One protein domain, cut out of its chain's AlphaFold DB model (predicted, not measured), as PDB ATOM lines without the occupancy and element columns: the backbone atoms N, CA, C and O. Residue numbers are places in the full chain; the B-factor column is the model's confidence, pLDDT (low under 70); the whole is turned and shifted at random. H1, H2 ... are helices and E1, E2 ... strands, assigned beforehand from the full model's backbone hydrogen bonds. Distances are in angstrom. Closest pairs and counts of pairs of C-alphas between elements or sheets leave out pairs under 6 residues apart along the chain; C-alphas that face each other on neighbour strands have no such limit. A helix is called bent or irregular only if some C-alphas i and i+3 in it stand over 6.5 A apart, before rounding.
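AT A GLANCE: This is residues 2 to 57 of the 224 residues of the protein "N6_N4_Mtase domain-containing protein" of marine sediment metagenome (UniProt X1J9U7). What would one see first? A small two-stranded hairpin, E1 and E2, meets the irregular helix H1 at a corner at one of its ends, and an unnamed stretch loops round on the E2 side, with residues 7 to 18, to reach H1. Residues 50 to 57, with the short helix H2, stick out as a tail. What makes it up? The printed part has 56 residues, with two named helices and two named strands in the order H1, E1, E2, H2; the class is mixed, helices and strands, with under half of the residues in named elements, and the sheet's order is E1 - E2, antiparallel. How tightly is it gathered? It is loose, with a radius of gyration of the C-alphas of 13.5 A and spans of 38 by 26 by 22 A.

IN THESE COORDINATES: Where are the strands? E1 is residues 33 to 38, 15.6 A from first to last C-alpha, beginning at C-alpha 33 (66.120, 81.414, 111.650). E2 is residues 41 to 46, 16.8 A long, ending at C-alpha 46 (68.129, 85.901, 112.639). Where are the helices? H1 is residues 22 to 32, 14.0 A long, with C-alpha 22 at (56.351, 84.648, 103.538); it is irregular, C-alphas 27 and 30 being 7.9 A apart. H2 is residues 50 to 53.

HOW THE PARTS SIT: How do the strands pair? E1 and E2 form a hairpin, antiparallel, with 150 degrees between their directions. N 34 and O 45, at 2.8 A, and N 43 and O 36, at 2.9 A, are within hydrogen-bond range. How near does H1 come? Its closest C-alphas to E2 are those of Tyr 32 and Ile 46, 5.4 A apart, and the two centres are 14.3 A apart. Where is H2? It is apart from H1 and from E1, and residues 50 to 57, of which 50 to 53 belong to H2, stand free. What do the helix backbones show? In H1, 5 of 7 O i to N i+4 pairs are within hydrogen-bond range; H2 is too short for such a pair.

THE WHOLE: How far does it reach? The two C-alphas farthest apart are those of Gly 2 and Lys 57, at 43.5 A. Without the stretch that stands free, the body of 48 residues spans 28 by 26 by 20 A. Is anything cut or long? The printed part has no cut, and the links H1 to E1, E1 to E2 and E2 to H2 are tight; residues 2 to 21 hold no named element. Where is confidence low? Residues 50 to 55 are under 70, and the mean pLDDT of the printed part of this model is 81.6.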
ATOM      1  N   GLY A   2      50.101  70.726 118.367       77.88
ATOM      2  CA  GLY A   2      49.642  72.113 118.265       77.88
ATOM      3  C   GLY A   2      50.726  72.995 117.656       77.88
ATOM      4  O   GLY A   2      51.907  72.780 117.920       77.88
ATOM      5  N   TRP A   3      50.320  73.965 116.846       79.56
ATOM      6  CA  TRP A   3      51.199  75.029 116.377       79.56
ATOM      7  C   TRP A   3      51.224  76.149 117.414       79.56
ATOM      8  O   TRP A   3      50.214  76.404 118.070       79.56
ATOM      9  N   VAL A   4      52.373  76.804 117.565       81.94
ATOM     10  CA  VAL A   4      52.501  78.023 118.368       81.94
ATOM     11  C   VAL A   4      52.684  79.177 117.399       81.94
ATOM     12  O   VAL A   4      53.629  79.178 116.612       81.94
ATOM     13  N   GLU A   5      51.754  80.124 117.428       84.50
ATOM     14  CA  GLU A   5      51.835  81.341 116.630       84.50
ATOM     15  C   GLU A   5      52.794  82.332 117.296       84.50
ATOM     16  O   GLU A   5      52.738  82.553 118.506       84.50
ATOM     17  N   ILE A   6      53.692  82.908 116.499       84.62
ATOM     18  CA  ILE A   6      54.631  83.943 116.932       84.62
ATOM     19  C   ILE A   6      54.328  85.180 116.097       84.62
ATOM     20  O   ILE A   6      54.357  85.112 114.869       84.62
ATOM     21  N   LEU A   7      54.044  86.295 116.764       85.50
ATOM     22  CA  LEU A   7      53.786  87.589 116.141       85.50
ATOM     23  C   LEU A   7      54.987  88.522 116.363       85.50
ATOM     24  O   LEU A   7      55.693  88.371 117.362       85.50
ATOM     25  N   PRO A   8      55.241  89.485 115.459       85.38
ATOM     26  CA  PRO A   8      56.357  90.416 115.575       85.38
ATOM     27  C   PRO A   8      56.029  91.502 116.612       85.38
ATOM     28  O   PRO A   8      55.793  92.651 116.260       85.38
ATOM     29  N   ILE A   9      55.969  91.138 117.890       85.44
ATOM     30  CA  ILE A   9      55.664  92.043 119.006       85.44
ATOM     31  C   ILE A   9      56.926  92.182 119.856       85.44
ATOM     32  O   ILE A   9      57.550  91.179 120.203       85.44
ATOM     33  N   ASP A  10      57.331  93.414 120.162       80.50
ATOM     34  CA  ASP A  10      58.520  93.655 120.984       80.50
ATOM     35  C   ASP A  10      58.265  93.472 122.493       80.50
ATOM     36  O   ASP A  10      57.146  93.227 122.948       80.50
ATOM     37  N   GLU A  11      59.319  93.601 123.306       78.69
ATOM     38  CA  GLU A  11      59.227  93.416 124.761       78.69
ATOM     39  C   GLU A  11      58.292  94.410 125.469       78.69
ATOM     40  O   GLU A  11      57.912  94.159 126.617       78.69
ATOM     41  N   GLN A  12      57.950  95.521 124.809       83.12
ATOM     42  CA  GLN A  12      57.084  96.592 125.306       83.12
ATOM     43  C   GLN A  12      55.629  96.409 124.844       83.12
ATOM     44  O   GLN A  12      54.770  97.212 125.207       83.12
ATOM     45  N   GLY A  13      55.337  95.348 124.081       84.00
ATOM     46  CA  GLY A  13      54.006  95.060 123.548       84.00
ATOM     47  C   GLY A  13      53.667  95.838 122.277       84.00
ATOM     48  O   GLY A  13      52.501  95.885 121.896       84.00
ATOM     49  N   ILE A  14      54.653  96.462 121.625       87.62
ATOM     50  CA  ILE A  14      54.440  97.233 120.399       87.62
ATOM     51  C   ILE A  14      54.533  96.291 119.197       87.62
ATOM     52  O   ILE A  14      55.513  95.559 119.034       87.62
ATOM     53  N   GLU A  15      53.523  96.340 118.331       90.19
ATOM     54  CA  GLU A  15      53.517  95.609 117.065       90.19
ATOM     55  C   GLU A  15      54.583  96.155 116.105       90.19
ATOM     56  O   GLU A  15      54.726  97.361 115.883       90.19
ATOM     57  N   ARG A  16      55.355  95.243 115.521       87.94
ATOM     58  CA  ARG A  16      56.397  95.494 114.525       87.94
ATOM     59  C   ARG A  16      56.035  94.798 113.213       87.94
ATOM     60  O   ARG A  16      55.031  94.107 113.098       87.94
ATOM     61  N   CYS A  17      56.880  94.974 112.204       87.31
ATOM     62  CA  CYS A  17      56.714  94.332 110.905       87.31
ATOM     63  C   CYS A  17      57.758  93.229 110.709       87.31
ATOM     64  O   CYS A  17      58.904  93.357 111.141       87.31
ATOM     65  N   TRP A  18      57.383  92.166 109.997       86.81
ATOM     66  CA  TRP A  18      58.332  91.139 109.576       86.81
ATOM     67  C   TRP A  18      59.361  91.711 108.600       86.81
ATOM     68  O   TRP A  18      59.013  92.396 107.640       86.81
ATOM     69  N   ARG A  19      60.639  91.375 108.808       82.56
ATOM     70  CA  ARG A  19      61.734  91.768 107.905       82.56
ATOM     71  C   ARG A  19      61.607  91.127 106.517       82.56
ATOM     72  O   ARG A  19      62.087  91.695 105.541       82.56
ATOM     73  N   TRP A  20      60.992  89.947 106.431       87.56
ATOM     74  CA  TRP A  20      60.852  89.164 105.203       87.56
ATOM     75  C   TRP A  20      59.391  88.802 104.942       87.56
ATOM     76  O   TRP A  20      58.652  88.468 105.866       87.56
ATOM     77  N   GLY A  21      59.000  88.817 103.666       87.81
ATOM     78  CA  GLY A  21      57.742  88.223 103.224       87.81
ATOM     79  C   GLY A  21      57.751  86.698 103.370       87.81
ATOM     80  O   GLY A  21      58.810  86.080 103.509       87.81
ATOM     81  N   LYS A  22      56.563  86.087 103.305       85.94
ATOM     82  CA  LYS A  22      56.351  84.648 103.538       85.94
ATOM     83  C   LYS A  22      57.272  83.759 102.697       85.94
ATOM     84  O   LYS A  22      57.913  82.872 103.245       85.94
ATOM     85  N   GLU A  23      57.374  84.023 101.396       89.50
ATOM     86  CA  GLU A  23      58.186  83.221 100.468       89.50
ATOM     87  C   GLU A  23      59.675  83.258 100.832       89.50
ATOM     88  O   GLU A  23      60.318  82.218 100.967       89.50
ATOM     89  N   THR A  24      60.205  84.458 101.085       86.81
ATOM     90  CA  THR A  24      61.595  84.658 101.502       86.81
ATOM     91  C   THR A  24      61.876  83.995 102.844       86.81
ATOM     92  O   THR A  24      62.931  83.387 103.000       86.81
ATOM     93  N   LEU A  25      60.945  84.083 103.800       86.56
ATOM     94  CA  LEU A  25      61.075  83.428 105.099       86.56
ATOM     95  C   LEU A  25      61.145  81.908 104.941       86.56
ATOM     96  O   LEU A  25      62.049  81.297 105.497       86.56
ATOM     97  N   THR A  26      60.249  81.304 104.156       85.50
ATOM     98  CA  THR A  26      60.247  79.854 103.918       85.50
ATOM     99  C   THR A  26      61.536  79.392 103.241       85.50
ATOM    100  O   THR A  26      62.121  78.405 103.673       85.50
ATOM    101  N   ALA A  27      62.033  80.133 102.247       88.75
ATOM    102  CA  ALA A  27      63.287  79.803 101.564       88.75
ATOM    103  C   ALA A  27      64.530  79.919 102.470       88.75
ATOM    104  O   ALA A  27      65.546  79.271 102.227       88.75
ATOM    105  N   LYS A  28      64.470  80.771 103.499       86.38
ATOM    106  CA  LYS A  28      65.601  81.118 104.375       86.38
ATOM    107  C   LYS A  28      65.506  80.528 105.782       86.38
ATOM    108  O   LYS A  28      66.434  80.725 106.568       86.38
ATOM    109  N   LEU A  29      64.426  79.808 106.082       85.25
ATOM    110  CA  LEU A  29      64.071  79.342 107.421       85.25
ATOM    111  C   LEU A  29      65.204  78.524 108.046       85.25
ATOM    112  O   LEU A  29      65.772  78.931 109.056       85.25
ATOM    113  N   ASP A  30      65.605  77.443 107.380       83.38
ATOM    114  CA  ASP A  30      66.594  76.495 107.906       83.38
ATOM    115  C   ASP A  30      67.995  77.106 108.025       83.38
ATOM    116  O   ASP A  30      68.801  76.725 108.879       83.38
ATOM    117  N   LYS A  31      68.309  78.076 107.158       81.75
ATOM    118  CA  LYS A  31      69.639  78.684 107.108       81.75
ATOM    119  C   LYS A  31      69.803  79.794 108.146       81.75
ATOM    120  O   LYS A  31      70.885  79.900 108.736       81.75
ATOM    121  N   TYR A  32      68.777  80.611 108.363       85.00
ATOM    122  CA  TYR A  32      68.929  81.882 109.071       85.00
ATOM    123  C   TYR A  32      68.059  82.040 110.308       85.00
ATOM    124  O   TYR A  32      68.354  82.921 111.104       85.00
ATOM    125  N   ILE A  33      67.022  81.231 110.511       87.31
ATOM    126  CA  ILE A  33      66.120  81.414 111.650       87.31
ATOM    127  C   ILE A  33      66.489  80.454 112.781       87.31
ATOM    128  O   ILE A  33      66.625  79.249 112.587       87.31
ATOM    129  N   GLU A  34      66.642  80.993 113.987       86.88
ATOM    130  CA  GLU A  34      66.745  80.223 115.224       86.88
ATOM    131  C   GLU A  34      65.582  80.571 116.142       86.88
ATOM    132  O   GLU A  34      65.388  81.733 116.491       86.88
ATOM    133  N   VAL A  35      64.827  79.561 116.568       87.50
ATOM    134  CA  VAL A  35      63.755  79.741 117.550       87.50
ATOM    135  C   VAL A  35      64.301  79.393 118.929       87.50
ATOM    136  O   VAL A  35      64.728  78.259 119.154       87.50
ATOM    137  N   LYS A  36      64.271  80.338 119.872       86.88
ATOM    138  CA  LYS A  36      64.671  80.086 121.264       86.88
ATOM    139  C   LYS A  36      63.480  80.212 122.194       86.88
ATOM    140  O   LYS A  36      62.690  81.144 122.096       86.88
ATOM    141  N   LYS A  37      63.370  79.273 123.133       85.19
ATOM    142  CA  LYS A  37      62.351  79.313 124.181       85.19
ATOM    143  C   LYS A  37      62.783  80.281 125.278       85.19
ATOM    144  O   LYS A  37      63.861  80.126 125.850       85.19
ATOM    145  N   THR A  38      61.928  81.239 125.602       80.69
ATOM    146  CA  THR A  38      62.141  82.210 126.679       80.69
ATOM    147  C   THR A  38      61.043  82.090 127.734       80.69
ATOM    148  O   THR A  38      60.117  81.287 127.614       80.69
ATOM    149  N   LYS A  39      61.143  82.865 128.823       77.88
ATOM    150  CA  LYS A  39      60.137  82.851 129.904       77.88
ATOM    151  C   LYS A  39      58.750  83.326 129.439       77.88
ATOM    152  O   LYS A  39      57.773  83.040 130.120       77.88
ATOM    153  N   ARG A  40      58.675  84.050 128.313       72.12
ATOM    154  CA  ARG A  40      57.446  84.641 127.755       72.12
ATOM    155  C   ARG A  40      56.890  83.876 126.545       72.12
ATOM    156  O   ARG A  40      55.805  84.208 126.089       72.12
ATOM    157  N   GLY A  41      57.596  82.858 126.041       82.50
ATOM    158  CA  GLY A  41      57.188  82.110 124.850       82.50
ATOM    159  C   GLY A  41      58.376  81.677 123.995       82.50
ATOM    160  O   GLY A  41      59.299  81.026 124.492       82.50
ATOM    161  N   PHE A  42      58.334  82.018 122.708       84.62
ATOM    162  CA  PHE A  42      59.380  81.726 121.732       84.62
ATOM    163  C   PHE A  42      59.792  83.006 121.013       84.62
ATOM    164  O   PHE A  42      58.936  83.701 120.476       84.62
ATOM    165  N   ASP A  43      61.097  83.254 120.954       81.81
ATOM    166  CA  ASP A  43      61.677  84.386 120.239       81.81
ATOM    167  C   ASP A  43      62.434  83.898 119.001       81.81
ATOM    168  O   ASP A  43      63.100  82.854 119.021       81.81
ATOM    169  N   LEU A  44      62.316  84.660 117.914       84.81
ATOM    170  CA  LEU A  44      62.965  84.393 116.634       84.81
ATOM    171  C   LEU A  44      64.246  85.218 116.521       84.81
ATOM    172  O   LEU A  44      64.211  86.446 116.540       84.81
ATOM    173  N   PHE A  45      65.372  84.540 116.340       83.19
ATOM    174  CA  PHE A  45      66.667  85.155 116.079       83.19
ATOM    175  C   PHE A  45      67.054  84.934 114.622       83.19
ATOM    176  O   PHE A  45      66.943  83.824 114.100       83.19
ATOM    177  N   ILE A  46      67.537  85.991 113.972       84.44
ATOM    178  CA  ILE A  46      68.129  85.901 112.639       84.44
ATOM    179  C   ILE A  46      69.634  85.723 112.819       84.44
ATOM    180  O   ILE A  46      70.299  86.568 113.413       84.44
ATOM    181  N   LYS A  47      70.167  84.611 112.315       81.62
ATOM    182  CA  LYS A  47      71.603  84.362 112.229       81.62
ATOM    183  C   LYS A  47      72.162  85.169 111.070       81.62
ATOM    184  O   LYS A  47      71.649  85.082 109.961       81.62
ATOM    185  N   GLU A  48      73.242  85.887 111.312       72.88
ATOM    186  CA  GLU A  48      74.070  86.466 110.258       72.88
ATOM    187  C   GLU A  48      75.298  85.570 110.086       72.88
ATOM    188  O   GLU A  48      75.889  85.135 111.080       72.88
ATOM    189  N   ARG A  49      75.650  85.226 108.844       71.12
ATOM    190  CA  ARG A  49      76.819  84.389 108.552       71.12
ATOM    191  C   ARG A  49      77.861  85.211 107.813       71.12
ATOM    192  O   ARG A  49      77.523  86.025 106.966       71.12
ATOM    193  N   GLU A  50      79.133  84.944 108.086       61.69
ATOM    194  CA  GLU A  50      80.254  85.647 107.450       61.69
ATOM    195  C   GLU A  50      80.231  85.514 105.915       61.69
ATOM    196  O   GLU A  50      80.449  86.492 105.210       61.69
ATOM    197  N   SER A  51      79.816  84.349 105.404       66.62
ATOM    198  CA  SER A  51      79.655  84.075 103.968       66.62
ATOM    199  C   SER A  51      78.602  84.934 103.261       66.62
ATOM    200  O   SER A  51      78.611  85.022 102.041       66.62
ATOM    201  N   ASP A  52      77.639  85.510 103.989       66.44
ATOM    202  CA  ASP A  52      76.603  86.347 103.364       66.44
ATOM    203  C   ASP A  52      77.140  87.728 102.976       66.44
ATOM    204  O   ASP A  52      76.516  88.429 102.186       66.44
ATOM    205  N   TYR A  53      78.289  88.101 103.538       65.81
ATOM    206  CA  TYR A  53      78.942  89.385 103.328       65.81
ATOM    207  C   TYR A  53      79.984  89.342 102.197       65.81
ATOM    208  O   TYR A  53      80.589  90.370 101.886       65.81
ATOM    209  N   GLU A  54      80.201  88.184 101.558       64.88
ATOM    210  CA  GLU A  54      81.066  88.075 100.378       64.88
ATOM    211  C   GLU A  54      80.483  88.892  99.212       64.88
ATOM    212  O   GLU A  54      79.416  88.587  98.680       64.88
ATOM    213  N   GLY A  55      81.189  89.955  98.818       69.38
ATOM    214  CA  GLY A  55      80.768  90.869  97.750       69.38
ATOM    215  C   GLY A  55      79.881  92.036  98.203       69.38
ATOM    216  O   GLY A  55      79.494  92.858  97.367       69.38
ATOM    217  N   GLU A  56      79.576  92.164  99.500       72.88
ATOM    218  CA  GLU A  56      78.939  93.380 100.008       72.88
ATOM    219  C   GLU A  56      79.909  94.568  99.982       72.88
ATOM    220  O   GLU A  56      81.104  94.454 100.260       72.88
ATOM    221  N   LYS A  57      79.374  95.753  99.671       76.44
ATOM    222  CA  LYS A  57      80.148  96.991  99.768       76.44
ATOM    223  C   LYS A  57      80.488  97.265 101.236       76.44
ATOM    224  O   LYS A  57      79.624  97.091 102.099       76.44
TER     225      LYS A  57